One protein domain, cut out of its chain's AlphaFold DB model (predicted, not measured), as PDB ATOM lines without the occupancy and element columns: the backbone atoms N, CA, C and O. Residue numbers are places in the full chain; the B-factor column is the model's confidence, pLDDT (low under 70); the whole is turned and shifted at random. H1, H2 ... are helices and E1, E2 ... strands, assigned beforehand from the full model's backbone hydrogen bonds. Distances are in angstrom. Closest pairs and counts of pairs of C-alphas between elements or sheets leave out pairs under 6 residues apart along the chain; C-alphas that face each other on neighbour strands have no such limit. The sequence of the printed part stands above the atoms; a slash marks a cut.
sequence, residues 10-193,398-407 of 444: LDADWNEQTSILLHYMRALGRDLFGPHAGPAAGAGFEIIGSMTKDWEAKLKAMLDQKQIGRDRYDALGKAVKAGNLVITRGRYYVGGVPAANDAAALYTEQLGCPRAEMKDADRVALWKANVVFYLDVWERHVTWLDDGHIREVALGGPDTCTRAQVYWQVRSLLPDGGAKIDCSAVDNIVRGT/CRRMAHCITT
ATOM      1  N   LEU A  10      33.147 -40.601 -38.917       79.44
ATOM      2  CA  LEU A  10      33.458 -40.218 -37.545       79.44
ATOM      3  C   LEU A  10      32.160 -40.119 -36.738       79.44
ATOM      4  O   LEU A  10      31.111 -39.773 -37.281       79.44
ATOM      5  N   ASP A  11      32.224 -40.316 -35.419       76.88
ATOM      6  CA  ASP A  11      31.040 -40.139 -34.554       76.88
ATOM      7  C   ASP A  11      30.476 -38.710 -34.647       76.88
ATOM      8  O   ASP A  11      29.274 -38.480 -34.497       76.88
ATOM      9  N   ALA A  12      31.346 -37.739 -34.955       77.81
ATOM     10  CA  ALA A  12      30.966 -36.359 -35.225       77.81
ATOM     11  C   ALA A  12      29.951 -36.247 -36.376       77.81
ATOM     12  O   ALA A  12      29.009 -35.469 -36.255       77.81
ATOM     13  N   ASP A  13      30.072 -37.054 -37.436       81.88
ATOM     14  CA  ASP A  13      29.159 -37.002 -38.585       81.88
ATOM     15  C   ASP A  13      27.714 -37.345 -38.152       81.88
ATOM     16  O   ASP A  13      26.753 -36.664 -38.527       81.88
ATOM     17  N   TRP A  14      27.551 -38.362 -37.296       83.12
ATOM     18  CA  TRP A  14      26.255 -38.782 -36.745       83.12
ATOM     19  C   TRP A  14      25.686 -37.778 -35.735       83.12
ATOM     20  O   TRP A  14      24.494 -37.437 -35.777       83.12
ATOM     21  N   ASN A  15      26.543 -37.263 -34.849       83.06
ATOM     22  CA  ASN A  15      26.174 -36.256 -33.854       83.06
ATOM     23  C   ASN A  15      25.734 -34.942 -34.519       83.06
ATOM     24  O   ASN A  15      24.735 -34.332 -34.114       83.06
ATOM     25  N   GLU A  16      26.434 -34.519 -35.573       84.25
ATOM     26  CA  GLU A  16      26.098 -33.334 -36.358       84.25
ATOM     27  C   GLU A  16      24.811 -33.531 -37.151       84.25
ATOM     28  O   GLU A  16      23.939 -32.661 -37.100       84.25
ATOM     29  N   GLN A  17      24.622 -34.677 -37.814       89.69
ATOM     30  CA  GLN A  17      23.377 -34.964 -38.530       89.69
ATOM     31  C   GLN A  17      22.163 -34.880 -37.597       89.69
ATOM     32  O   GLN A  17      21.182 -34.199 -37.914       89.69
ATOM     33  N   THR A  18      22.232 -35.537 -36.438       89.38
ATOM     34  CA  THR A  18      21.156 -35.514 -35.437       89.38
ATOM     35  C   THR A  18      20.921 -34.095 -34.926       89.38
ATOM     36  O   THR A  18      19.780 -33.634 -34.824       89.38
ATOM     37  N   SER A  19      21.997 -33.347 -34.681       86.25
ATOM     38  CA  SER A  19      21.918 -31.946 -34.277       86.25
ATOM     39  C   SER A  19      21.266 -31.064 -35.343       86.25
ATOM     40  O   SER A  19      20.453 -30.199 -35.015       86.25
ATOM     41  N   ILE A  20      21.565 -31.256 -36.621       90.06
ATOM     42  CA  ILE A  20      20.947 -30.483 -37.702       90.06
ATOM     43  C   ILE A  20      19.456 -30.813 -37.797       90.06
ATOM     44  O   ILE A  20      18.629 -29.899 -37.823       90.06
ATOM     45  N   LEU A  21      19.101 -32.099 -37.762       92.75
ATOM     46  CA  LEU A  21      17.709 -32.542 -37.829       92.75
ATOM     47  C   LEU A  21      16.880 -31.986 -36.666       92.75
ATOM     48  O   LEU A  21      15.841 -31.367 -36.887       92.75
ATOM     49  N   LEU A  22      17.360 -32.132 -35.427       90.94
ATOM     50  CA  LEU A  22      16.669 -31.603 -34.249       90.94
ATOM     51  C   LEU A  22      16.551 -30.077 -34.294       90.94
ATOM     52  O   LEU A  22      15.539 -29.526 -33.863       90.94
ATOM     53  N   HIS A  23      17.575 -29.379 -34.796       90.12
ATOM     54  CA  HIS A  23      17.507 -27.930 -34.975       90.12
ATOM     55  C   HIS A  23      16.400 -27.548 -35.960       90.12
ATOM     56  O   HIS A  23      15.578 -26.694 -35.632       90.12
ATOM     57  N   TYR A  24      16.350 -28.218 -37.114       94.12
ATOM     58  CA  TYR A  24      15.327 -27.999 -38.129       94.12
ATOM     59  C   TYR A  24      13.920 -28.278 -37.591       94.12
ATOM     60  O   TYR A  24      13.049 -27.424 -37.711       94.12
ATOM     61  N   MET A  25      13.703 -29.414 -36.920       93.50
ATOM     62  CA  MET A  25      12.393 -29.767 -36.354       93.50
ATOM     63  C   MET A  25      11.911 -28.753 -35.308       93.50
ATOM     64  O   MET A  25      10.741 -28.379 -35.304       93.50
ATOM     65  N   ARG A  26      12.808 -28.272 -34.438       91.62
ATOM     66  CA  ARG A  26      12.478 -27.263 -33.415       91.62
ATOM     67  C   ARG A  26      12.204 -25.895 -34.028       91.62
ATOM     68  O   ARG A  26      11.292 -25.207 -33.580       91.62
ATOM     69  N   ALA A  27      12.990 -25.496 -35.029       92.06
ATOM     70  CA  ALA A  27      12.768 -24.256 -35.765       92.06
ATOM     71  C   ALA A  27      11.415 -24.299 -36.483       92.06
ATOM     72  O   ALA A  27      10.579 -23.440 -36.237       92.06
ATOM     73  N   LEU A  28      11.150 -25.373 -37.232       94.25
ATOM     74  CA  LEU A  28       9.874 -25.602 -37.903       94.25
ATOM     75  C   LEU A  28       8.696 -25.573 -36.921       94.25
ATOM     76  O   LEU A  28       7.706 -24.892 -37.167       94.25
ATOM     77  N   GLY A  29       8.802 -26.272 -35.787       90.62
ATOM     78  CA  GLY A  29       7.760 -26.267 -34.761       90.62
ATOM     79  C   GLY A  29       7.489 -24.870 -34.197       90.62
ATOM     80  O   GLY A  29       6.332 -24.500 -34.006       90.62
ATOM     81  N   ARG A  30       8.537 -24.067 -33.978       91.75
ATOM     82  CA  ARG A  30       8.392 -22.675 -33.536       91.75
ATOM     83  C   ARG A  30       7.779 -21.786 -34.622       91.75
ATOM     84  O   ARG A  30       6.928 -20.964 -34.305       91.75
ATOM     85  N   ASP A  31       8.193 -21.941 -35.874       93.62
ATOM     86  CA  ASP A  31       7.722 -21.103 -36.982       93.62
ATOM     87  C   ASP A  31       6.248 -21.383 -37.319       93.62
ATOM     88  O   ASP A  31       5.510 -20.465 -37.669       93.62
ATOM     89  N   LEU A  32       5.798 -22.635 -37.167       93.44
ATOM     90  CA  LEU A  32       4.411 -23.033 -37.422       93.44
ATOM     91  C   LEU A  32       3.459 -22.715 -36.263       93.44
ATOM     92  O   LEU A  32       2.323 -22.312 -36.507       93.44
ATOM     93  N   PHE A  33       3.883 -22.930 -35.014       89.25
ATOM     94  CA  PHE A  33       2.989 -22.863 -33.849       89.25
ATOM     95  C   PHE A  33       3.262 -21.677 -32.917       89.25
ATOM     96  O   PHE A  33       2.510 -21.457 -31.969       89.25
ATOM     97  N   GLY A  34       4.311 -20.901 -33.182       90.31
ATOM     98  CA  GLY A  34       4.764 -19.808 -32.330       90.31
ATOM     99  C   GLY A  34       5.760 -20.248 -31.247       90.31
ATOM    100  O   GLY A  34       6.219 -21.394 -31.211       90.31
ATOM    101  N   PRO A  35       6.139 -19.332 -30.338       86.88
ATOM    102  CA  PRO A  35       7.133 -19.606 -29.301       86.88
ATOM    103  C   PRO A  35       6.687 -20.694 -28.317       86.88
ATOM    104  O   PRO A  35       7.546 -21.388 -27.773       86.88
ATOM    105  N   HIS A  36       5.379 -20.869 -28.117       89.62
ATOM    106  CA  HIS A  36       4.803 -21.855 -27.209       89.62
ATOM    107  C   HIS A  36       3.484 -22.383 -27.769       89.62
ATOM    108  O   HIS A  36       2.695 -21.603 -28.300       89.62
ATOM    109  N   ALA A  37       3.232 -23.684 -27.642       91.75
ATOM    110  CA  ALA A  37       2.021 -24.298 -28.177       91.75
ATOM    111  C   ALA A  37       1.637 -25.579 -27.435       91.75
ATOM    112  O   ALA A  37       2.491 -26.289 -26.914       91.75
ATOM    113  N   GLY A  38       0.352 -25.925 -27.446       91.31
ATOM    114  CA  GLY A  38      -0.154 -27.210 -26.967       91.31
ATOM    115  C   GLY A  38      -1.172 -27.776 -27.959       91.31
ATOM    116  O   GLY A  38      -1.945 -27.001 -28.529       91.31
ATOM    117  N   PRO A  39      -1.195 -29.098 -28.202       91.00
ATOM    118  CA  PRO A  39      -2.190 -29.697 -29.085       91.00
ATOM    119  C   PRO A  39      -3.591 -29.523 -28.489       91.00
ATOM    120  O   PRO A  39      -3.799 -29.804 -27.316       91.00
ATOM    121  N   ALA A  40      -4.576 -29.110 -29.291       87.56
ATOM    122  CA  ALA A  40      -5.920 -28.800 -28.787       87.56
ATOM    123  C   ALA A  40      -6.581 -29.967 -28.024       87.56
ATOM    124  O   ALA A  40      -7.237 -29.744 -27.012       87.56
ATOM    125  N   ALA A  41      -6.365 -31.205 -28.481       85.19
ATOM    126  CA  ALA A  41      -6.937 -32.414 -27.887       85.19
ATOM    127  C   ALA A  41      -6.142 -32.978 -26.691       85.19
ATOM    128  O   ALA A  41      -6.545 -33.982 -26.114       85.19
ATOM    129  N   GLY A  42      -4.997 -32.387 -26.333       83.31
ATOM    130  CA  GLY A  42      -4.098 -32.974 -25.333       83.31
ATOM    131  C   GLY A  42      -3.065 -32.005 -24.772       83.31
ATOM    132  O   GLY A  42      -1.940 -32.416 -24.478       83.31
ATOM    133  N   ALA A  43      -3.410 -30.719 -24.691       88.19
ATOM    134  CA  ALA A  43      -2.567 -29.713 -24.066       88.19
ATOM    135  C   ALA A  43      -2.439 -30.059 -22.579       88.19
ATOM    136  O   ALA A  43      -3.440 -30.121 -21.869       88.19
ATOM    137  N   GLY A  44      -1.214 -30.343 -22.144       90.81
ATOM    138  CA  GLY A  44      -0.929 -30.696 -20.755       90.81
ATOM    139  C   GLY A  44      -0.488 -29.507 -19.918       90.81
ATOM    140  O   GLY A  44      -0.516 -28.365 -20.378       90.81
ATOM    141  N   PHE A  45       0.016 -29.816 -18.721       94.44
ATOM    142  CA  PHE A  45       0.669 -28.867 -17.814       94.44
ATOM    143  C   PHE A  45      -0.243 -27.765 -17.266       94.44
ATOM    144  O   PHE A  45       0.241 -26.742 -16.792       94.44
ATOM    145  N   GLU A  46      -1.561 -27.964 -17.281       92.81
ATOM    146  CA  GLU A  46      -2.457 -27.097 -16.524       92.81
ATOM    147  C   GLU A  46      -2.185 -27.273 -15.023       92.81
ATOM    148  O   GLU A  46      -2.052 -28.398 -14.538       92.81
ATOM    149  N   ILE A  47      -2.115 -26.153 -14.296       92.31
ATOM    150  CA  ILE A  47      -1.939 -26.141 -12.842       92.31
ATOM    151  C   ILE A  47      -3.303 -26.045 -12.165       92.31
ATOM    152  O   ILE A  47      -4.036 -25.065 -12.329       92.31
ATOM    153  N   ILE A  48      -3.636 -27.069 -11.385       92.62
ATOM    154  CA  ILE A  48      -4.885 -27.165 -10.632       92.62
ATOM    155  C   ILE A  48      -4.550 -27.147  -9.141       92.62
ATOM    156  O   ILE A  48      -3.912 -28.064  -8.634       92.62
ATOM    157  N   GLY A  49      -4.998 -26.116  -8.431       90.12
ATOM    158  CA  GLY A  49      -4.919 -26.030  -6.974       90.12
ATOM    159  C   GLY A  49      -6.279 -25.726  -6.355       90.12
ATOM    160  O   GLY A  49      -7.272 -25.566  -7.063       90.12
ATOM    161  N   SER A  50      -6.333 -25.599  -5.029       87.56
ATOM    162  CA  SER A  50      -7.580 -25.319  -4.297       87.56
ATOM    163  C   SER A  50      -8.193 -23.952  -4.634       87.56
ATOM    164  O   SER A  50      -9.389 -23.747  -4.455       87.56
ATOM    165  N   MET A  51      -7.381 -23.033  -5.165       83.62
ATOM    166  CA  MET A  51      -7.789 -21.732  -5.700       83.62
ATOM    167  C   MET A  51      -8.331 -21.795  -7.138       83.62
ATOM    168  O   MET A  51      -8.896 -20.816  -7.628       83.62
ATOM    169  N   THR A  52      -8.138 -22.911  -7.844       88.19
ATOM    170  CA  THR A  52      -8.619 -23.078  -9.216       88.19
ATOM    171  C   THR A  52     -10.134 -23.273  -9.201       88.19
ATOM    172  O   THR A  52     -10.662 -24.124  -8.485       88.19
ATOM    173  N   LYS A  53     -10.849 -22.497 -10.022       88.88
ATOM    174  CA  LYS A  53     -12.297 -22.653 -10.186       88.88
ATOM    175  C   LYS A  53     -12.623 -24.071 -10.676       88.88
ATOM    176  O   LYS A  53     -11.981 -24.559 -11.609       88.88
ATOM    177  N   ASP A  54     -13.620 -24.701 -10.057       93.25
ATOM    178  CA  ASP A  54     -14.144 -26.024 -10.425       93.25
ATOM    179  C   ASP A  54     -13.073 -27.138 -10.417       93.25
ATOM    180  O   ASP A  54     -13.126 -28.083 -11.207       93.25
ATOM    181  N   TRP A  55     -12.070 -27.038  -9.534       93.81
ATOM    182  CA  TRP A  55     -10.951 -27.983  -9.491       93.81
ATOM    183  C   TRP A  55     -11.390 -29.437  -9.248       93.81
ATOM    184  O   TRP A  55     -10.840 -30.342  -9.873       93.81
ATOM    185  N   GLU A  56     -12.414 -29.675  -8.417       96.12
ATOM    186  CA  GLU A  56     -12.961 -31.022  -8.181       96.12
ATOM    187  C   GLU A  56     -13.572 -31.605  -9.464       96.12
ATOM    188  O   GLU A  56     -13.306 -32.757  -9.811       96.12
ATOM    189  N   ALA A  57     -14.310 -30.793 -10.229       96.25
ATOM    190  CA  ALA A  57     -14.871 -31.201 -11.515       96.25
ATOM    191  C   ALA A  57     -13.773 -31.485 -12.552       96.25
ATOM    192  O   ALA A  57     -13.883 -32.441 -13.316       96.25
ATOM    193  N   LYS A  58     -12.678 -30.710 -12.547       94.69
ATOM    194  CA  LYS A  58     -11.504 -30.969 -13.398       94.69
ATOM    195  C   LYS A  58     -10.829 -32.300 -13.055       94.69
ATOM    196  O   LYS A  58     -10.516 -33.063 -13.966       94.69
ATOM    197  N   LEU A  59     -10.638 -32.615 -11.768       96.06
ATOM    198  CA  LEU A  59     -10.104 -33.923 -11.365       96.06
ATOM    199  C   LEU A  59     -11.057 -35.058 -11.748       96.06
ATOM    200  O   LEU A  59     -10.619 -36.091 -12.255       96.06
ATOM    201  N   LYS A  60     -12.362 -34.852 -11.553       96.81
ATOM    202  CA  LYS A  60     -13.385 -35.831 -11.913       96.81
ATOM    203  C   LYS A  60     -13.407 -36.095 -13.420       96.81
ATOM    204  O   LYS A  60     -13.465 -37.250 -13.819       96.81
ATOM    205  N   ALA A  61     -13.262 -35.063 -14.249       94.75
ATOM    206  CA  ALA A  61     -13.157 -35.221 -15.696       94.75
ATOM    207  C   ALA A  61     -11.950 -36.087 -16.098       94.75
ATOM    208  O   ALA A  61     -12.077 -36.917 -16.995       94.75
ATOM    209  N   MET A  62     -10.804 -35.959 -15.415       94.69
ATOM    210  CA  MET A  62      -9.642 -36.827 -15.661       94.69
ATOM    211  C   MET A  62      -9.928 -38.294 -15.306       94.69
ATOM    212  O   MET A  62      -9.494 -39.193 -16.029       94.69
ATOM    213  N   LEU A  63     -10.670 -38.549 -14.223       96.56
ATOM    214  CA  LEU A  63     -11.116 -39.895 -13.851       96.56
ATOM    215  C   LEU A  63     -12.106 -40.461 -14.880       96.56
ATOM    216  O   LEU A  63     -11.930 -41.583 -15.352       96.56
ATOM    217  N   ASP A  64     -13.115 -39.678 -15.261       96.44
ATOM    218  CA  ASP A  64     -14.161 -40.087 -16.204       96.44
ATOM    219  C   ASP A  64     -13.566 -40.368 -17.606       96.44
ATOM    220  O   ASP A  64     -13.972 -41.310 -18.288       96.44
ATOM    221  N   GLN A  65     -12.529 -39.622 -18.004       92.94
ATOM    222  CA  GLN A  65     -11.750 -39.844 -19.232       92.94
ATOM    223  C   GLN A  65     -10.691 -40.954 -19.107       92.94
ATOM    224  O   GLN A  65      -9.908 -41.156 -20.035       92.94
ATOM    225  N   LYS A  66     -10.636 -41.670 -17.975       93.62
ATOM    226  CA  LYS A  66      -9.663 -42.740 -17.688       93.62
ATOM    227  C   LYS A  66      -8.199 -42.298 -17.814       93.62
ATOM    228  O   LYS A  66      -7.322 -43.103 -18.121       93.62
ATOM    229  N   GLN A  67      -7.916 -41.019 -17.576       91.62
ATOM    230  CA  GLN A  67      -6.546 -40.498 -17.550       91.62
ATOM    231  C   GLN A  67      -5.842 -40.809 -16.225       91.62
ATOM    232  O   GLN A  67      -4.615 -40.871 -16.186       91.62
ATOM    233  N   ILE A  68      -6.621 -41.001 -15.158       94.62
ATOM    234  CA  ILE A  68      -6.176 -41.401 -13.820       94.62
ATOM    235  C   ILE A  68      -7.094 -42.501 -13.272       94.62
ATOM    236  O   ILE A  68      -8.269 -42.568 -13.631       94.62
ATOM    237  N   GLY A  69      -6.561 -43.355 -12.395       96.06
ATOM    238  CA  GLY A  69      -7.352 -44.323 -11.624       96.06
ATOM    239  C   GLY A  69      -8.041 -43.689 -10.409       96.06
ATOM    240  O   GLY A  69      -7.745 -42.547 -10.051       96.06
ATOM    241  N   ARG A  70      -8.938 -44.438  -9.749       96.69
ATOM    242  CA  ARG A  70      -9.685 -43.954  -8.573       96.69
ATOM    243  C   ARG A  70      -8.770 -43.599  -7.400       96.69
ATOM    244  O   ARG A  70      -8.848 -42.480  -6.912       96.69
ATOM    245  N   ASP A  71      -7.831 -44.474  -7.057       96.75
ATOM    246  CA  ASP A  71      -6.875 -44.226  -5.968       96.75
ATOM    247  C   ASP A  71      -6.061 -42.952  -6.213       96.75
ATOM    248  O   ASP A  71      -5.831 -42.141  -5.315       96.75
ATOM    249  N   ARG A  72      -5.665 -42.735  -7.475       96.25
ATOM    250  CA  ARG A  72      -4.935 -41.535  -7.871       96.25
ATOM    251  C   ARG A  72      -5.816 -40.290  -7.803       96.25
ATOM    252  O   ARG A  72      -5.343 -39.260  -7.339       96.25
ATOM    253  N   TYR A  73      -7.073 -40.371  -8.234       96.88
ATOM    254  CA  TYR A  73      -8.044 -39.286  -8.084       96.88
ATOM    255  C   TYR A  73      -8.209 -38.878  -6.611       96.88
ATOM    256  O   TYR A  73      -8.098 -37.691  -6.298       96.88
ATOM    257  N   ASP A  74      -8.373 -39.846  -5.708       97.00
ATOM    258  CA  ASP A  74      -8.534 -39.589  -4.273       97.00
ATOM    259  C   ASP A  74      -7.259 -38.981  -3.660       97.00
ATOM    260  O   ASP A  74      -7.326 -37.990  -2.924       97.00
ATOM    261  N   ALA A  75      -6.082 -39.505  -4.023       96.62
ATOM    262  CA  ALA A  75      -4.791 -38.977  -3.582       96.62
ATOM    263  C   ALA A  75      -4.557 -37.531  -4.052       96.62
ATOM    264  O   ALA A  75      -4.186 -36.672  -3.247       96.62
ATOM    265  N   LEU A  76      -4.819 -37.238  -5.333       96.44
ATOM    266  CA  LEU A  76      -4.712 -35.886  -5.886       96.44
ATOM    267  C   LEU A  76      -5.699 -34.935  -5.198       96.44
ATOM    268  O   LEU A  76      -5.314 -33.835  -4.806       96.44
ATOM    269  N   GLY A  77      -6.948 -35.362  -4.992       95.94
ATOM    270  CA  GLY A  77      -7.968 -34.552  -4.330       95.94
ATOM    271  C   GLY A  77      -7.614 -34.204  -2.884       95.94
ATOM    272  O   GLY A  77      -7.736 -33.045  -2.474       95.94
ATOM    273  N   LYS A  78      -7.106 -35.181  -2.123       95.25
ATOM    274  CA  LYS A  78      -6.590 -34.963  -0.765       95.25
ATOM    275  C   LYS A  78      -5.413 -33.988  -0.765       95.25
ATOM    276  O   LYS A  78      -5.396 -33.058   0.038       95.25
ATOM    277  N   ALA A  79      -4.456 -34.173  -1.674       92.19
ATOM    278  CA  ALA A  79      -3.279 -33.320  -1.765       92.19
ATOM    279  C   ALA A  79      -3.650 -31.873  -2.120       92.19
ATOM    280  O   ALA A  79      -3.160 -30.954  -1.478       92.19
ATOM    281  N   VAL A  80      -4.565 -31.645  -3.069       91.31
ATOM    282  CA  VAL A  80      -5.045 -30.292  -3.407       91.31
ATOM    283  C   VAL A  80      -5.697 -29.607  -2.205       91.31
ATOM    284  O   VAL A  80      -5.411 -28.438  -1.939       91.31
ATOM    285  N   LYS A  81      -6.519 -30.332  -1.432       89.88
ATOM    286  CA  LYS A  81      -7.131 -29.825  -0.187       89.88
ATOM    287  C   LYS A  81      -6.090 -29.476   0.876       89.88
ATOM    288  O   LYS A  81      -6.243 -28.468   1.557       89.88
ATOM    289  N   ALA A  82      -5.014 -30.256   0.966       88.00
ATOM    290  CA  ALA A  82      -3.864 -29.971   1.826       88.00
ATOM    291  C   ALA A  82      -2.983 -28.820   1.308       88.00
ATOM    292  O   ALA A  82      -2.007 -28.455   1.955       88.00
ATOM    293  N   GLY A  83      -3.313 -28.241   0.149       84.81
ATOM    294  CA  GLY A  83      -2.470 -27.243  -0.474       84.81
ATOM    295  C   GLY A  83      -1.294 -27.866  -1.193       84.81
ATOM    296  O   GLY A  83      -0.160 -27.467  -0.971       84.81
ATOM    297  N   ASN A  84      -1.574 -28.801  -2.097       88.88
ATOM    298  CA  ASN A  84      -0.720 -29.186  -3.213       88.88
ATOM    299  C   ASN A  84      -1.291 -28.657  -4.540       88.88
ATOM    300  O   ASN A  84      -2.435 -28.204  -4.601       88.88
ATOM    301  N   LEU A  85      -0.496 -28.713  -5.605       91.50
ATOM    302  CA  LEU A  85      -0.926 -28.387  -6.960       91.50
ATOM    303  C   LEU A  85      -0.803 -29.633  -7.826       91.50
ATOM    304  O   LEU A  85       0.189 -30.351  -7.730       91.50
ATOM    305  N   VAL A  86      -1.782 -29.867  -8.687       94.62
ATOM    306  CA  VAL A  86      -1.737 -30.901  -9.722       94.62
ATOM    307  C   VAL A  86      -1.261 -30.272 -11.022       94.62
ATOM    308  O   VAL A  86      -1.736 -29.209 -11.413       94.62
ATOM    309  N   ILE A  87      -0.350 -30.959 -11.696       95.19
ATOM    310  CA  ILE A  87       0.111 -30.702 -13.053       95.19
ATOM    311  C   ILE A  87      -0.571 -31.737 -13.943       95.19
ATOM    312  O   ILE A  87      -0.364 -32.944 -13.776       95.19
ATOM    313  N   THR A  88      -1.415 -31.290 -14.871       95.06
ATOM    314  CA  THR A  88      -2.162 -32.217 -15.727       95.06
ATOM    315  C   THR A  88      -1.257 -32.947 -16.719       95.06
ATOM    316  O   THR A  88      -0.222 -32.440 -17.170       95.06
ATOM    317  N   ARG A  89      -1.680 -34.162 -17.080       95.00
ATOM    318  CA  ARG A  89      -1.114 -34.940 -18.185       95.00
ATOM    319  C   ARG A  89      -1.269 -34.182 -19.505       95.00
ATOM    320  O   ARG A  89      -2.287 -33.536 -19.732       95.00
ATOM    321  N   GLY A  90      -0.314 -34.344 -20.412       94.19
ATOM    322  CA  GLY A  90      -0.452 -33.960 -21.814       94.19
ATOM    323  C   GLY A  90       0.871 -33.532 -22.430       94.19
ATOM    324  O   GLY A  90       1.946 -33.818 -21.907       94.19
ATOM    325  N   ARG A  91       0.794 -32.850 -23.571       94.38
ATOM    326  CA  ARG A  91       1.968 -32.355 -24.296       94.38
ATOM    327  C   ARG A  91       1.960 -30.840 -24.365       94.38
ATOM    328  O   ARG A  91       0.900 -30.216 -24.421       94.38
ATOM    329  N   TYR A  92       3.149 -30.265 -24.399       94.50
ATOM    330  CA  TYR A  92       3.356 -28.841 -24.593       94.50
ATOM    331  C   TYR A  92       4.669 -28.609 -25.330       94.50
ATOM    332  O   TYR A  92       5.581 -29.422 -25.257       94.50
ATOM    333  N   TYR A  93       4.770 -27.511 -26.060       92.75
ATOM    334  CA  TYR A  93       5.953 -27.136 -26.815       92.75
ATOM    335  C   TYR A  93       6.445 -25.799 -26.296       92.75
ATOM    336  O   TYR A  93       5.689 -24.828 -26.272       92.75
ATOM    337  N   VAL A  94       7.717 -25.738 -25.913       91.44
ATOM    338  CA  VAL A  94       8.376 -24.503 -25.488       91.44
ATOM    339  C   VAL A  94       9.565 -24.273 -26.405       91.44
ATOM    340  O   VAL A  94      10.477 -25.089 -26.491       91.44
ATOM    341  N   GLY A  95       9.530 -23.190 -27.176       88.06
ATOM    342  CA  GLY A  95      10.572 -22.868 -28.141       88.06
ATOM    343  C   GLY A  95      10.785 -23.940 -29.219       88.06
ATOM    344  O   GLY A  95      11.914 -24.105 -29.689       88.06
ATOM    345  N   GLY A  96       9.726 -24.671 -29.574       90.25
ATOM    346  CA  GLY A  96       9.770 -25.806 -30.499       90.25
ATOM    347  C   GLY A  96      10.247 -27.125 -29.877       90.25
ATOM    348  O   GLY A  96      10.323 -28.127 -30.583       90.25
ATOM    349  N   VAL A  97      10.568 -27.155 -28.579       91.56
ATOM    350  CA  VAL A  97      10.954 -28.380 -27.865       91.56
ATOM    351  C   VAL A  97       9.727 -29.026 -27.215       91.56
ATOM    352  O   VAL A  97       9.031 -28.339 -26.465       91.56
ATOM    353  N   PRO A  98       9.445 -30.315 -27.491       92.19
ATOM    354  CA  PRO A  98       8.301 -31.015 -26.917       92.19
ATOM    355  C   PRO A  98       8.569 -31.439 -25.469       92.19
ATOM    356  O   PRO A  98       9.471 -32.229 -25.213       92.19
ATOM    357  N   ALA A  99       7.738 -30.981 -24.542       93.81
ATOM    358  CA  ALA A  99       7.599 -31.529 -23.201       93.81
ATOM    359  C   ALA A  99       6.346 -32.415 -23.142       93.81
ATOM    360  O   ALA A  99       5.277 -32.045 -23.640       93.81
ATOM    361  N   ALA A 100       6.472 -33.589 -22.530       94.12
ATOM    362  CA  ALA A 100       5.369 -34.518 -22.330       94.12
ATOM    363  C   ALA A 100       5.294 -34.904 -20.856       94.12
ATOM    364  O   ALA A 100       6.284 -35.340 -20.274       94.12
ATOM    365  N   ASN A 101       4.117 -34.724 -20.270       94.62
ATOM    366  CA  ASN A 101       3.783 -35.261 -18.966       94.62
ATOM    367  C   ASN A 101       2.817 -36.429 -19.174       94.62
ATOM    368  O   ASN A 101       1.687 -36.209 -19.615       94.62
ATOM    369  N   ASP A 102       3.254 -37.653 -18.892       92.56
ATOM    370  CA  ASP A 102       2.496 -38.867 -19.215       92.56
ATOM    371  C   ASP A 102       1.375 -39.175 -18.217       92.56
ATOM    372  O   ASP A 102       0.419 -39.872 -18.566       92.56
ATOM    373  N   ALA A 103       1.432 -38.609 -17.009       93.62
ATOM    374  CA  ALA A 103       0.429 -38.799 -15.968       93.62
ATOM    375  C   ALA A 103       0.221 -37.520 -15.150       93.62
ATOM    376  O   ALA A 103       1.129 -36.712 -14.984       93.62
ATOM    377  N   ALA A 104      -0.983 -37.324 -14.608       95.00
ATOM    378  CA  ALA A 104      -1.212 -36.211 -13.693       95.00
ATOM    379  C   ALA A 104      -0.341 -36.380 -12.432       95.00
ATOM    380  O   ALA A 104      -0.419 -37.404 -11.741       95.00
ATOM    381  N   ALA A 105       0.470 -35.367 -12.141       94.75
ATOM    382  CA  ALA A 105       1.471 -35.381 -11.078       94.75
ATOM    383  C   ALA A 105       1.241 -34.226 -10.107       94.75
ATOM    384  O   ALA A 105       0.727 -33.179 -10.492       94.75
ATOM    385  N   LEU A 106       1.619 -34.390  -8.846       93.44
ATOM    386  CA  LEU A 106       1.684 -33.283  -7.904       93.44
ATOM    387  C   LEU A 106       2.927 -32.441  -8.186       93.44
ATOM    388  O   LEU A 106       3.974 -32.949  -8.580       93.44
ATOM    389  N   TYR A 107       2.853 -31.147  -7.901       90.94
ATOM    390  CA  TYR A 107       3.984 -30.238  -8.053       90.94
ATOM    391  C   TYR A 107       5.214 -30.694  -7.250       90.94
ATOM    392  O   TYR A 107       6.343 -30.498  -7.695       90.94
ATOM    393  N   THR A 108       5.015 -31.328  -6.093       88.31
ATOM    394  CA  THR A 108       6.097 -31.889  -5.261       88.31
ATOM    395  C   THR A 108       6.592 -33.259  -5.691       88.31
ATOM    396  O   THR A 108       7.637 -33.676  -5.217       88.31
ATOM    397  N   GLU A 109       5.874 -33.961  -6.565       91.12
ATOM    398  CA  GLU A 109       6.328 -35.252  -7.101       91.12
ATOM    399  C   GLU A 109       7.310 -35.083  -8.264       91.12
ATOM    400  O   GLU A 109       7.883 -36.059  -8.737       91.12
ATOM    401  N   GLN A 110       7.517 -33.853  -8.741       90.44
ATOM    402  CA  GLN A 110       8.543 -33.574  -9.737       90.44
ATOM    403  C   GLN A 110       9.917 -33.919  -9.151       90.44
ATOM    404  O   GLN A 110      10.331 -33.329  -8.152       90.44
ATOM    405  N   LEU A 111      10.649 -34.837  -9.780       85.12
ATOM    406  CA  LEU A 111      12.016 -35.141  -9.364       85.12
ATOM    407  C   LEU A 111      12.878 -33.872  -9.466       85.12
ATOM    408  O   LEU A 111      12.808 -33.138 -10.457       85.12
ATOM    409  N   GLY A 112      13.636 -33.575  -8.408       79.56
ATOM    410  CA  GLY A 112      14.377 -32.315  -8.292       79.56
ATOM    411  C   GLY A 112      13.503 -31.087  -8.023       79.56
ATOM    412  O   GLY A 112      13.919 -29.975  -8.351       79.56
ATOM    413  N   CYS A 113      12.275 -31.254  -7.505       82.12
ATOM    414  CA  CYS A 113      11.366 -30.137  -7.237       82.12
ATOM    415  C   CYS A 113      12.059 -29.072  -6.361       82.12
ATOM    416  O   CYS A 113      12.425 -29.377  -5.225       82.12
ATOM    417  N   PRO A 114      12.168 -27.801  -6.810       68.69
ATOM    418  CA  PRO A 114      12.924 -26.766  -6.094       68.69
ATOM    419  C   PRO A 114      12.384 -26.426  -4.701       68.69
ATOM    420  O   PRO A 114      12.996 -25.659  -3.969       68.69
ATOM    421  N   ARG A 115      11.186 -26.914  -4.364       69.31
ATOM    422  CA  ARG A 115      10.496 -26.661  -3.093       69.31
ATOM    423  C   ARG A 115       9.968 -27.952  -2.462       69.31
ATOM    424  O   ARG A 115       8.974 -27.905  -1.746       69.31
ATOM    425  N   ALA A 116      10.605 -29.090  -2.755       66.25
ATOM    426  CA  ALA A 116      10.217 -30.394  -2.213       66.25
ATOM    427  C   ALA A 116      10.192 -30.407  -0.673       66.25
ATOM    428  O   ALA A 116       9.313 -31.019  -0.081       66.25
ATOM    429  N   GLU A 117      11.119 -29.686  -0.038       65.75
ATOM    430  CA  GLU A 117      11.304 -29.681   1.422       65.75
ATOM    431  C   GLU A 117      10.476 -28.609   2.155       65.75
ATOM    432  O   GLU A 117      10.553 -28.474   3.376       65.75
ATOM    433  N   MET A 118       9.680 -27.818   1.430       70.94
ATOM    434  CA  MET A 118       8.890 -26.749   2.034       70.94
ATOM    435  C   MET A 118       7.651 -27.311   2.741       70.94
ATOM    436  O   MET A 118       6.927 -28.127   2.171       70.94
ATOM    437  N   LYS A 119       7.354 -26.827   3.956       74.81
ATOM    438  CA  LYS A 119       6.144 -27.226   4.692       74.81
ATOM    439  C   LYS A 119       4.880 -26.824   3.928       74.81
ATOM    440  O   LYS A 119       4.818 -25.751   3.327       74.81
ATOM    441  N   ASP A 120       3.840 -27.650   4.021       73.75
ATOM    442  CA  ASP A 120       2.575 -27.441   3.301       73.75
ATOM    443  C   ASP A 120       1.914 -26.092   3.613       73.75
ATOM    444  O   ASP A 120       1.456 -25.404   2.703       73.75
ATOM    445  N   ALA A 121       1.931 -25.653   4.876       71.38
ATOM    446  CA  ALA A 121       1.374 -24.356   5.269       71.38
ATOM    447  C   ALA A 121       2.072 -23.176   4.568       71.38
ATOM    448  O   ALA A 121       1.408 -22.255   4.084       71.38
ATOM    449  N   ASP A 122       3.400 -23.235   4.446       74.50
ATOM    450  CA  ASP A 122       4.185 -22.181   3.805       74.50
ATOM    451  C   ASP A 122       3.962 -22.190   2.286       74.50
ATOM    452  O   ASP A 122       3.837 -21.140   1.657       74.50
ATOM    453  N   ARG A 123       3.820 -23.380   1.689       75.62
ATOM    454  CA  ARG A 123       3.465 -23.547   0.273       75.62
ATOM    455  C   ARG A 123       2.094 -22.951  -0.044       75.62
ATOM    456  O   ARG A 123       1.963 -22.201  -1.010       75.62
ATOM    457  N   VAL A 124       1.090 -23.226   0.793       71.69
ATOM    458  CA  VAL A 124      -0.260 -22.649   0.672       71.69
ATOM    459  C   VAL A 124      -0.206 -21.128   0.724       71.69
ATOM    460  O   VAL A 124      -0.838 -20.465  -0.100       71.69
ATOM    461  N   ALA A 125       0.525 -20.570   1.690       73.56
ATOM    462  CA  ALA A 125       0.679 -19.127   1.827       73.56
ATOM    463  C   ALA A 125       1.356 -18.521   0.589       73.56
ATOM    464  O   ALA A 125       0.868 -17.524   0.053       73.56
ATOM    465  N   LEU A 126       2.408 -19.168   0.075       72.12
ATOM    466  CA  LEU A 126       3.083 -18.736  -1.146       72.12
ATOM    467  C   LEU A 126       2.151 -18.723  -2.355       72.12
ATOM    468  O   LEU A 126       2.147 -17.749  -3.093       72.12
ATOM    469  N   TRP A 127       1.350 -19.761  -2.586       70.69
ATOM    470  CA  TRP A 127       0.512 -19.812  -3.795       70.69
ATOM    471  C   TRP A 127      -0.719 -18.920  -3.741       70.69
ATOM    472  O   TRP A 127      -1.354 -18.693  -4.768       70.69
ATOM    473  N   LYS A 128      -1.069 -18.421  -2.553       67.12
ATOM    474  CA  LYS A 128      -2.043 -17.338  -2.395       67.12
ATOM    475  C   LYS A 128      -1.445 -15.970  -2.735       67.12
ATOM    476  O   LYS A 128      -2.205 -15.037  -2.982       67.12
ATOM    477  N   ALA A 129      -0.118 -15.836  -2.745       69.94
ATOM    478  CA  ALA A 129       0.552 -14.627  -3.204       69.94
ATOM    479  C   ALA A 129       0.508 -14.520  -4.737       69.94
ATOM    480  O   ALA A 129       0.140 -15.461  -5.444       69.94
ATOM    481  N   ASN A 130       0.894 -13.356  -5.264       77.75
ATOM    482  CA  ASN A 130       1.001 -13.144  -6.703       77.75
ATOM    483  C   ASN A 130       2.167 -13.966  -7.281       77.75
ATOM    484  O   ASN A 130       3.286 -13.477  -7.355       77.75
ATOM    485  N   VAL A 131       1.908 -15.227  -7.628       81.69
ATOM    486  CA  VAL A 131       2.890 -16.193  -8.134       81.69
ATOM    487  C   VAL A 131       2.684 -16.426  -9.621       81.69
ATOM    488  O   VAL A 131       1.563 -16.646 -10.078       81.69
ATOM    489  N   VAL A 132       3.787 -16.479 -10.364       86.62
ATOM    490  CA  VAL A 132       3.789 -16.930 -11.760       86.62
ATOM    491  C   VAL A 132       4.400 -18.321 -11.833       86.62
ATOM    492  O   VAL A 132       5.569 -18.513 -11.500       86.62
ATOM    493  N   PHE A 133       3.615 -19.299 -12.282       88.81
ATOM    494  CA  PHE A 133       4.130 -20.618 -12.639       88.81
ATOM    495  C   PHE A 133       4.646 -20.600 -14.068       88.81
ATOM    496  O   PHE A 133       4.036 -19.989 -14.945       88.81
ATOM    497  N   TYR A 134       5.751 -21.289 -14.316       90.69
ATOM    498  CA  TYR A 134       6.287 -21.454 -15.655       90.69
ATOM    499  C   TYR A 134       6.799 -22.872 -15.874       90.69
ATOM    500  O   TYR A 134       7.314 -23.512 -14.959       90.69
ATOM    501  N   LEU A 135       6.644 -23.358 -17.100       92.81
ATOM    502  CA  LEU A 135       7.201 -24.613 -17.570       92.81
ATOM    503  C   LEU A 135       8.621 -24.359 -18.068       92.81
ATOM    504  O   LEU A 135       8.797 -23.696 -19.088       92.81
ATOM    505  N   ASP A 136       9.605 -24.867 -17.340       90.62
ATOM    506  CA  ASP A 136      11.018 -24.877 -17.705       90.62
ATOM    507  C   ASP A 136      11.337 -26.176 -18.450       90.62
ATOM    508  O   ASP A 136      10.997 -27.257 -17.974       90.62
ATOM    509  N   VAL A 137      11.951 -26.078 -19.625       91.31
ATOM    510  CA  VAL A 137      12.256 -27.203 -20.518       91.31
ATOM    511  C   VAL A 137      13.705 -27.102 -20.965       91.31
ATOM    512  O   VAL A 137      14.137 -26.065 -21.476       91.31
ATOM    513  N   TRP A 138      14.452 -28.189 -20.806       88.56
ATOM    514  CA  TRP A 138      15.861 -28.258 -21.187       88.56
ATOM    515  C   TRP A 138      16.260 -29.671 -21.617       88.56
ATOM    516  O   TRP A 138      15.486 -30.619 -21.513       88.56
ATOM    517  N   GLU A 139      17.471 -29.810 -22.147       87.31
ATOM    518  CA  GLU A 139      18.081 -31.115 -22.406       87.31
ATOM    519  C   GLU A 139      18.998 -31.463 -21.235       87.31
ATOM    520  O   GLU A 139      19.881 -30.675 -20.898       87.31
ATOM    521  N   ARG A 140      18.805 -32.637 -20.632       86.19
ATOM    522  CA  ARG A 140      19.742 -33.201 -19.657       86.19
ATOM    523  C   ARG A 140      20.481 -34.392 -20.253       86.19
ATOM    524  O   ARG A 140      19.954 -35.101 -21.111       86.19
ATOM    525  N   HIS A 141      21.706 -34.604 -19.792       86.06
ATOM    526  CA  HIS A 141      22.513 -35.769 -20.142       86.06
ATOM    527  C   HIS A 141      22.113 -36.961 -19.275       86.06
ATOM    528  O   HIS A 141      21.983 -36.803 -18.065       86.06
ATOM    529  N   VAL A 142      21.919 -38.116 -19.902       87.75
ATOM    530  CA  VAL A 142      21.500 -39.367 -19.268       87.75
ATOM    531  C   VAL A 142      22.526 -40.443 -19.597       87.75
ATOM    532  O   VAL A 142      22.902 -40.632 -20.760       87.75
ATOM    533  N   THR A 143      22.972 -41.133 -18.559       86.62
ATOM    534  CA  THR A 143      23.879 -42.280 -18.612       86.62
ATOM    535  C   THR A 143      23.162 -43.539 -18.132       86.62
ATOM    536  O   THR A 143      22.057 -43.462 -17.598       86.62
ATOM    537  N   TRP A 144      23.788 -44.705 -18.282       86.19
ATOM    538  CA  TRP A 144      23.235 -45.956 -17.757       86.19
ATOM    539  C   TRP A 144      23.040 -45.955 -16.229       86.19
ATOM    540  O   TRP A 144      22.269 -46.762 -15.715       86.19
ATOM    541  N   LEU A 145      23.731 -45.066 -15.499       85.81
ATOM    542  CA  LEU A 145      23.525 -44.874 -14.060       85.81
ATOM    543  C   LEU A 145      22.191 -44.191 -13.755       85.81
ATOM    544  O   LEU A 145      21.602 -44.459 -12.715       85.81
ATOM    545  N   ASP A 146      21.723 -43.328 -14.657       84.31
ATOM    546  CA  ASP A 146      20.438 -42.639 -14.540       84.31
ATOM    547  C   ASP A 146      19.279 -43.525 -15.026       84.31
ATOM    548  O   ASP A 146      18.170 -43.450 -14.499       84.31
ATOM    549  N   ASP A 147      19.526 -44.348 -16.050       85.81
ATOM    550  CA  ASP A 147      18.557 -45.274 -16.635       85.81
ATOM    551  C   ASP A 147      19.238 -46.603 -17.000       85.81
ATOM    552  O   ASP A 147      19.938 -46.719 -18.006       85.81
ATOM    553  N   GLY A 148      19.008 -47.642 -16.197       85.75
ATOM    554  CA  GLY A 148      19.610 -48.956 -16.430       85.75
ATOM    555  C   GLY A 148      19.195 -49.612 -17.753       85.75
ATOM    556  O   GLY A 148      19.910 -50.489 -18.239       85.75
ATOM    557  N   HIS A 149      18.083 -49.190 -18.368       87.12
ATOM    558  CA  HIS A 149      17.571 -49.783 -19.605       87.12
ATOM    559  C   HIS A 149      18.345 -49.363 -20.855       87.12
ATOM    560  O   HIS A 149      18.239 -50.038 -21.877       87.12
ATOM    561  N   ILE A 150      19.115 -48.270 -20.802       87.75
ATOM    562  CA  ILE A 150      19.916 -47.831 -21.956       87.75
ATOM    563  C   ILE A 150      21.279 -48.525 -22.039       87.75
ATOM    564  O   ILE A 150      22.002 -48.315 -23.012       87.75
ATOM    565  N   ARG A 151      21.626 -49.348 -21.044       86.12
ATOM    566  CA  ARG A 151      22.893 -50.074 -20.991       86.12
ATOM    567  C   ARG A 151      22.916 -51.221 -21.998       86.12
ATOM    568  O   ARG A 151      22.043 -52.085 -21.975       86.12
ATOM    569  N   GLU A 152      23.978 -51.300 -22.797       83.88
ATOM    570  CA  GLU A 152      24.247 -52.491 -23.606       83.88
ATOM    571  C   GLU A 152      24.798 -53.620 -22.720       83.88
ATOM    572  O   GLU A 152      25.962 -53.619 -22.309       83.88
ATOM    573  N   VAL A 153      23.942 -54.590 -22.405       84.25
ATOM    574  CA  VAL A 153      24.279 -55.715 -21.522       84.25
ATOM    575  C   VAL A 153      25.305 -56.662 -22.146       84.25
ATOM    576  O   VAL A 153      26.080 -57.277 -21.413       84.25
ATOM    577  N   ALA A 154      25.370 -56.752 -23.480       83.31
ATOM    578  CA  ALA A 154      26.283 -57.653 -24.180       83.31
ATOM    579  C   ALA A 154      27.758 -57.235 -24.068       83.31
ATOM    580  O   ALA A 154      28.644 -58.073 -24.223       83.31
ATOM    581  N   LEU A 155      28.036 -55.961 -23.768       79.06
ATOM    582  CA  LEU A 155      29.405 -55.458 -23.610       79.06
ATOM    583  C   LEU A 155      29.990 -55.725 -22.215       79.06
ATOM    584  O   LEU A 155      31.164 -55.451 -21.986       79.06
ATOM    585  N   GLY A 156      29.209 -56.271 -21.276       71.00
ATOM    586  CA  GLY A 156      29.721 -56.728 -19.978       71.00
ATOM    587  C   GLY A 156      30.272 -55.621 -19.072       71.00
ATOM    588  O   GLY A 156      31.029 -55.903 -18.146       71.00
ATOM    589  N   GLY A 157      29.933 -54.355 -19.321       70.25
ATOM    590  CA  GLY A 157      30.486 -53.251 -18.543       70.25
ATOM    591  C   GLY A 157      30.416 -51.915 -19.268       70.25
ATOM    592  O   GLY A 157      29.587 -51.093 -18.865       70.25
ATOM    593  N   PRO A 158      31.267 -51.716 -20.294       68.38
ATOM    594  CA  PRO A 158      31.420 -50.454 -21.002       68.38
ATOM    595  C   PRO A 158      30.150 -50.060 -21.743       68.38
ATOM    596  O   PRO A 158      29.545 -50.869 -22.444       68.38
ATOM    597  N   ASP A 159      29.795 -48.788 -21.618       76.50
ATOM    598  CA  ASP A 159      28.774 -48.170 -22.448       76.50
ATOM    599  C   ASP A 159      29.455 -47.395 -23.578       76.50
ATOM    600  O   ASP A 159      30.455 -46.705 -23.369       76.50
ATOM    601  N   THR A 160      28.931 -47.530 -24.791       74.44
ATOM    602  CA  THR A 160      29.488 -46.884 -25.989       74.44
ATOM    603  C   THR A 160      28.805 -45.561 -26.294       74.44
ATOM    604  O   THR A 160      29.260 -44.808 -27.155       74.44
ATOM    605  N   CYS A 161      27.704 -45.250 -25.610       80.19
ATOM    606  CA  CYS A 161      26.922 -44.073 -25.921       80.19
ATOM    607  C   CYS A 161      26.198 -43.525 -24.695       80.19
ATOM    608  O   CYS A 161      25.941 -44.213 -23.724       80.19
ATOM    609  N   THR A 162      25.835 -42.251 -24.748       85.81
ATOM    610  CA  THR A 162      24.947 -41.646 -23.749       85.81
ATOM    611  C   THR A 162      23.752 -41.025 -24.456       85.81
ATOM    612  O   THR A 162      23.668 -41.047 -25.694       85.81
ATOM    613  N   ARG A 163      22.777 -40.520 -23.702       87.44
ATOM    614  CA  ARG A 163      21.551 -39.947 -24.265       87.44
ATOM    615  C   ARG A 163      21.350 -38.514 -23.796       87.44
ATOM    616  O   ARG A 163      21.791 -38.115 -22.723       87.44
ATOM    617  N   ALA A 164      20.670 -37.737 -24.628       87.62
ATOM    618  CA  ALA A 164      20.104 -36.456 -24.241       87.62
ATOM    619  C   ALA A 164      18.597 -36.650 -24.078       87.62
ATOM    620  O   ALA A 164      17.917 -37.059 -25.019       87.62
ATOM    621  N   GLN A 165      18.080 -36.365 -22.888       89.44
ATOM    622  CA  GLN A 165      16.652 -36.409 -22.603       89.44
ATOM    623  C   GLN A 165      16.115 -34.983 -22.542       89.44
ATOM    624  O   GLN A 165      16.679 -34.134 -21.852       89.44
ATOM    625  N   VAL A 166      15.003 -34.722 -23.234       91.56
ATOM    626  CA  VAL A 166      14.230 -33.506 -22.978       91.56
ATOM    627  C   VAL A 166      13.545 -33.671 -21.633       91.56
ATOM    628  O   VAL A 166      12.697 -34.546 -21.464       91.56
ATOM    629  N   TYR A 167      13.934 -32.832 -20.687       92.19
ATOM    630  CA  TYR A 167      13.394 -32.809 -19.344       92.19
ATOM    631  C   TYR A 167      12.597 -31.528 -19.128       92.19
ATOM    632  O   TYR A 167      12.799 -30.521 -19.815       92.19
ATOM    633  N   TRP A 168      11.658 -31.582 -18.194       92.69
ATOM    634  CA  TRP A 168      10.794 -30.458 -17.887       92.69
ATOM    635  C   TRP A 168      10.565 -30.342 -16.391       92.69
ATOM    636  O   TRP A 168      10.621 -31.321 -15.651       92.69
ATOM    637  N   GLN A 169      10.261 -29.126 -15.960       92.25
ATOM    638  CA  GLN A 169       9.832 -28.860 -14.603       92.25
ATOM    639  C   GLN A 169       8.942 -27.623 -14.567       92.25
ATOM    640  O   GLN A 169       9.276 -26.577 -15.121       92.25
ATOM    641  N   VAL A 170       7.814 -27.717 -13.880       92.06
ATOM    642  CA  VAL A 170       7.031 -26.555 -13.484       92.06
ATOM    643  C   VAL A 170       7.716 -25.908 -12.289       92.06
ATOM    644  O   VAL A 170       7.832 -26.507 -11.217       92.06
ATOM    645  N   ARG A 171       8.145 -24.664 -12.476       89.38
ATOM    646  CA  ARG A 171       8.752 -23.811 -11.456       89.38
ATOM    647  C   ARG A 171       7.840 -22.630 -11.160       89.38
ATOM    648  O   ARG A 171       6.870 -22.381 -11.876       89.38
ATOM    649  N   SER A 172       8.147 -21.888 -10.100       86.31
ATOM    650  CA  SER A 172       7.395 -20.684  -9.761       86.31
ATOM    651  C   SER A 172       8.285 -19.503  -9.409       86.31
ATOM    652  O   SER A 172       9.303 -19.657  -8.723       86.31
ATOM    653  N   LEU A 173       7.869 -18.332  -9.886       84.00
ATOM    654  CA  LEU A 173       8.443 -17.034  -9.573       84.00
ATOM    655  C   LEU A 173       7.607 -16.335  -8.523       84.00
ATOM    656  O   LEU A 173       6.376 -16.308  -8.596       84.00
ATOM    657  N   LEU A 174       8.323 -15.758  -7.571       78.38
ATOM    658  CA  LEU A 174       7.775 -14.893  -6.551       78.38
ATOM    659  C   LEU A 174       8.129 -13.448  -6.895       78.38
ATOM    660  O   LEU A 174       9.156 -13.211  -7.531       78.38
ATOM    661  N   PRO A 175       7.288 -12.493  -6.495       73.12
ATOM    662  CA  PRO A 175       7.592 -11.096  -6.679       73.12
ATOM    663  C   PRO A 175       8.639 -10.643  -5.666       73.12
ATOM    664  O   PRO A 175       8.506 -10.903  -4.468       73.12
ATOM    665  N   ASP A 176       9.631  -9.896  -6.134       68.44
ATOM    666  CA  ASP A 176      10.566  -9.209  -5.248       68.44
ATOM    667  C   ASP A 176       9.842  -8.053  -4.539       68.44
ATOM    668  O   ASP A 176       9.158  -7.244  -5.172       68.44
ATOM    669  N   GLY A 177       9.955  -7.986  -3.209       63.94
ATOM    670  CA  GLY A 177       9.470  -6.847  -2.418       63.94
ATOM    671  C   GLY A 177       7.969  -6.538  -2.540       63.94
ATOM    672  O   GLY A 177       7.570  -5.398  -2.321       63.94
ATOM    673  N   GLY A 178       7.131  -7.517  -2.906       62.09
ATOM    674  CA  GLY A 178       5.676  -7.336  -3.032       62.09
ATOM    675  C   GLY A 178       5.203  -6.694  -4.345       62.09
ATOM    676  O   GLY A 178       4.019  -6.374  -4.468       62.09
ATOM    677  N   ALA A 179       6.088  -6.524  -5.334       70.31
ATOM    678  CA  ALA A 179       5.707  -6.066  -6.670       70.31
ATOM    679  C   ALA A 179       4.671  -7.003  -7.320       70.31
ATOM    680  O   ALA A 179       4.568  -8.184  -6.994       70.31
ATOM    681  N   LYS A 180       3.877  -6.511  -8.277       72.88
ATOM    682  CA  LYS A 180       3.073  -7.427  -9.094       72.88
ATOM    683  C   LYS A 180       3.961  -8.050 -10.166       72.88
ATOM    684  O   LYS A 180       4.561  -7.326 -10.948       72.88
ATOM    685  N   ILE A 181       4.012  -9.378 -10.200       82.19
ATOM    686  CA  ILE A 181       4.668 -10.141 -11.260       82.19
ATOM    687  C   ILE A 181       3.615 -10.636 -12.256       82.19
ATOM    688  O   ILE A 181       2.492 -10.962 -11.867       82.19
ATOM    689  N   ASP A 182       3.960 -10.653 -13.539       83.94
ATOM    690  CA  ASP A 182       3.133 -11.209 -14.608       83.94
ATOM    691  C   ASP A 182       3.966 -12.141 -15.502       83.94
ATOM    692  O   ASP A 182       5.145 -12.402 -15.242       83.94
ATOM    693  N   CYS A 183       3.358 -12.670 -16.564       83.19
ATOM    694  CA  CYS A 183       4.037 -13.604 -17.457       83.19
ATOM    695  C   CYS A 183       5.268 -13.017 -18.170       83.19
ATOM    696  O   CYS A 183       6.144 -13.796 -18.539       83.19
ATOM    697  N   SER A 184       5.381 -11.692 -18.328       83.06
ATOM    698  CA  SER A 184       6.564 -11.067 -18.945       83.06
ATOM    699  C   SER A 184       7.816 -11.216 -18.076       83.06
ATOM    700  O   SER A 184       8.940 -11.198 -18.575       83.06
ATOM    701  N   ALA A 185       7.652 -11.462 -16.773       81.62
ATOM    702  CA  ALA A 185       8.778 -11.741 -15.891       81.62
ATOM    703  C   ALA A 185       9.496 -13.056 -16.239       81.62
ATOM    704  O   ALA A 185      10.691 -13.187 -15.973       81.62
ATOM    705  N   VAL A 186       8.802 -14.008 -16.878       82.44
ATOM    706  CA  VAL A 186       9.407 -15.261 -17.354       82.44
ATOM    707  C   VAL A 186      10.385 -14.993 -18.498       82.44
ATOM    708  O   VAL A 186      11.421 -15.652 -18.576       82.44
ATOM    709  N   ASP A 187      10.136 -13.982 -19.332       76.19
ATOM    710  CA  ASP A 187      11.019 -13.635 -20.454       76.19
ATOM    711  C   ASP A 187      12.419 -13.213 -19.976       76.19
ATOM    712  O   ASP A 187      13.417 -13.421 -20.669       76.19
ATOM    713  N   ASN A 188      12.525 -12.689 -18.750       69.00
ATOM    714  CA  ASN A 188      13.804 -12.329 -18.139       69.00
ATOM    715  C   ASN A 188      14.626 -13.540 -17.669       69.00
ATOM    716  O   ASN A 188      15.840 -13.413 -17.519       69.00
ATOM    717  N   ILE A 189      14.005 -14.712 -17.496       70.50
ATOM    718  CA  ILE A 189      14.695 -15.972 -17.166       70.50
ATOM    719  C   ILE A 189      15.373 -16.556 -18.404       70.50
ATOM    720  O   ILE A 189      16.449 -17.140 -18.311       70.50
ATOM    721  N   VAL A 190      14.767 -16.381 -19.581       63.41
ATOM    722  CA  VAL A 190      15.198 -17.007 -20.848       63.41
ATOM    723  C   VAL A 190      16.306 -16.194 -21.545       63.41
ATOM    724  O   VAL A 190      16.523 -16.307 -22.752       63.41
ATOM    725  N   ARG A 191      17.040 -15.341 -20.818       53.03
ATOM    726  CA  ARG A 191      18.045 -14.463 -21.433       53.03
ATOM    727  C   ARG A 191      19.308 -15.231 -21.833       53.03
ATOM    728  O   ARG A 191      20.234 -15.397 -21.051       53.03
ATOM    729  N   GLY A 192      19.353 -15.587 -23.119       58.22
ATOM    730  CA  GLY A 192      20.571 -15.896 -23.867       58.22
ATOM    731  C   GLY A 192      20.607 -17.312 -24.435       58.22
ATOM    732  O   GLY A 192      20.477 -18.298 -23.723       58.22
ATOM    733  N   THR A 193      20.881 -17.438 -25.734       58.47
ATOM    734  CA  THR A 193      21.300 -18.713 -26.339       58.47
ATOM    735  C   THR A 193      22.808 -18.918 -26.165       58.47
ATOM    736  O   THR A 193      23.436 -19.317 -27.142       58.47
ATOM    737  N   CYS A 398      23.199 -25.821 -23.778       39.97
ATOM    738  CA  CYS A 398      21.961 -26.352 -23.209       39.97
ATOM    739  C   CYS A 398      20.873 -25.283 -23.347       39.97
ATOM    740  O   CYS A 398      20.939 -24.218 -22.731       39.97
ATOM    741  N   ARG A 399      19.887 -25.528 -24.217       53.06
ATOM    742  CA  ARG A 399      18.781 -24.592 -24.410       53.06
ATOM    743  C   ARG A 399      17.808 -24.778 -23.265       53.06
ATOM    744  O   ARG A 399      16.990 -25.690 -23.302       53.06
ATOM    745  N   ARG A 400      17.900 -23.895 -22.281       62.00
ATOM    746  CA  ARG A 400      16.852 -23.699 -21.290       62.00
ATOM    747  C   ARG A 400      15.774 -22.804 -21.888       62.00
ATOM    748  O   ARG A 400      16.078 -21.758 -22.460       62.00
ATOM    749  N   MET A 401      14.526 -23.236 -21.818       69.44
ATOM    750  CA  MET A 401      13.384 -22.509 -22.359       69.44
ATOM    751  C   MET A 401      12.269 -22.523 -21.326       69.44
ATOM    752  O   MET A 401      11.906 -23.583 -20.838       69.44
ATOM    753  N   ALA A 402      11.704 -21.357 -21.030       68.44
ATOM    754  CA  ALA A 402      10.615 -21.226 -20.076       68.44
ATOM    755  C   ALA A 402       9.349 -20.683 -20.749       68.44
ATOM    756  O   ALA A 402       9.429 -19.899 -21.696       68.44
ATOM    757  N   HIS A 403       8.179 -21.085 -20.253       77.50
ATOM    758  CA  HIS A 403       6.897 -20.481 -20.618       77.50
ATOM    759  C   HIS A 403       5.993 -20.297 -19.405       77.50
ATOM    760  O   HIS A 403       5.780 -21.250 -18.664       77.50
ATOM    761  N   CYS A 404       5.409 -19.110 -19.236       77.38
ATOM    762  CA  CYS A 404       4.387 -18.853 -18.221       77.38
ATOM    763  C   CYS A 404       3.167 -19.767 -18.415       77.38
ATOM    764  O   CYS A 404       2.555 -19.761 -19.478       77.38
ATOM    765  N   ILE A 405       2.761 -20.513 -17.390       73.06
ATOM    766  CA  ILE A 405       1.541 -21.319 -17.445       73.06
ATOM    767  C   ILE A 405       0.361 -20.427 -17.069       73.06
ATOM    768  O   ILE A 405       0.126 -20.134 -15.897       73.06
ATOM    769  N   THR A 406      -0.410 -19.998 -18.064       55.00
ATOM    770  CA  THR A 406      -1.658 -19.270 -17.820       55.00
ATOM    771  C   THR A 406      -2.816 -20.248 -17.659       55.00
ATOM    772  O   THR A 406      -3.100 -21.025 -18.575       55.00
ATOM    773  N   THR A 407      -3.547 -20.181 -16.547       40.31
ATOM    774  CA  THR A 407      -4.862 -20.825 -16.456       40.31
ATOM    775  C   THR A 407      -5.801 -20.118 -17.439       40.31
ATOM    776  O   THR A 407      -6.023 -18.908 -17.359       40.31
TER     777      THR A 407
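Overview. This is residues 10 to 193 and 398 to 407 of the 444 residues of an uncharacterized protein of Bradyrhizobium sp. 2S1 (UniProt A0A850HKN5). A small, crossed sandwich makes the core: a twisted sheet of three strands, E4, E3 and E5, is covered on part of one face by the two-stranded hairpin E1 and E2, whose strands run across it. The long helix H1 has its second half beside that hairpin, while residues 10 to 21 stick out free; the helical hairpin H2 and H3 and the helix H4 lie toward the other end, and the long loop 143 to 162 reaches out from the ends of E3 and E4. You read 194 printed residues, in the order H1 H2 H3 E1 E2 H4 E3 E4 H5 E5; both sheets are antiparallel, and the larger runs E4, E3, E5. The class is mixed, helices and strands, with under half of the residues in named elements. The whole is compact, with a radius of gyration of the C-alphas of 19.0 A and spans of 55 by 37 by 34 A.

Arrangement. Begin at H1, residues 11 to 33, which touches no helix. Go on to H2, residues 55 to 64, and H3, residues 70 to 81: they form a helical hairpin and touch, with the C-alphas of Leu 63 and Tyr 73 closest at 6.6 A, at a shallow tilt of 9 degrees, opposite ways. Next come E1, residues 90 to 94, and E2, residues 97 to 101, an antiparallel hairpin with N 92 and O 99 within hydrogen-bond range at 2.9 A. Look back to H1 from here: it is near E1, and its closest C-alpha pair with E2 is Arg 26 and Val 97, 5.9 A apart. H4, residues 120 to 128, touches no helix and is not on the sheet of E3, residues 132 to 142, E4, residues 163 to 173, and E5, residues 401 to 404. In that sheet E3 and E4 form a hairpin, with N 136 and O 169 at 2.8 A, and the inner strand E3 is antiparallel to E5, with N 135 and O 403 at 2.8 A. This sheet and that of E1 and E2 form a sandwich, two sheets face to face, with their strands at 80 degrees; the C-alphas of Ala 99 in E2 and Trp 168 in E4, the closest of those two strands, are 6.3 A apart. H5, residues 184 to 187, is on the three-stranded sheet at a height of 7.9 A, over none of its strands, but only just: 2 of its C-alphas fall on E3 and 2 on E5. In H1, H2, H3 and H4 every O i to N i+4 pair is within hydrogen-bond range; H5 is too short for such a pair.

Along the chain. Find C-alpha 11 at (31.040, -40.139, -34.554); from there H1 runs 33.0 A to C-alpha 33. H2 measures 14.2 A and H3 16.6 A. E1 and E2 are five residues each, and H4 is nine. Find C-alpha 132 at (3.789, -16.930, -11.760), where E3 begins; it runs 29.6 A and bends by 51 degrees at residue 139. E4 measures 30.2 A, and H5 has four residues. E5 ends at C-alpha 404, at (4.387, -18.853, -18.221).

Size, cuts and confidence. The two C-alphas farthest apart are those of Ala 154 and Gly 178, at 58.3 A. Residues 194 to 397 are not printed, and C-alphas 193 and 398 are 8.3 A apart across the cut. The links H1 to H2, E2 to H4 and E3 to E4 are long. The mean pLDDT of the printed part is 84.7; look for values under 70 in 22 residues, among them 114 to 117, 190 to 193 and 398 to 402.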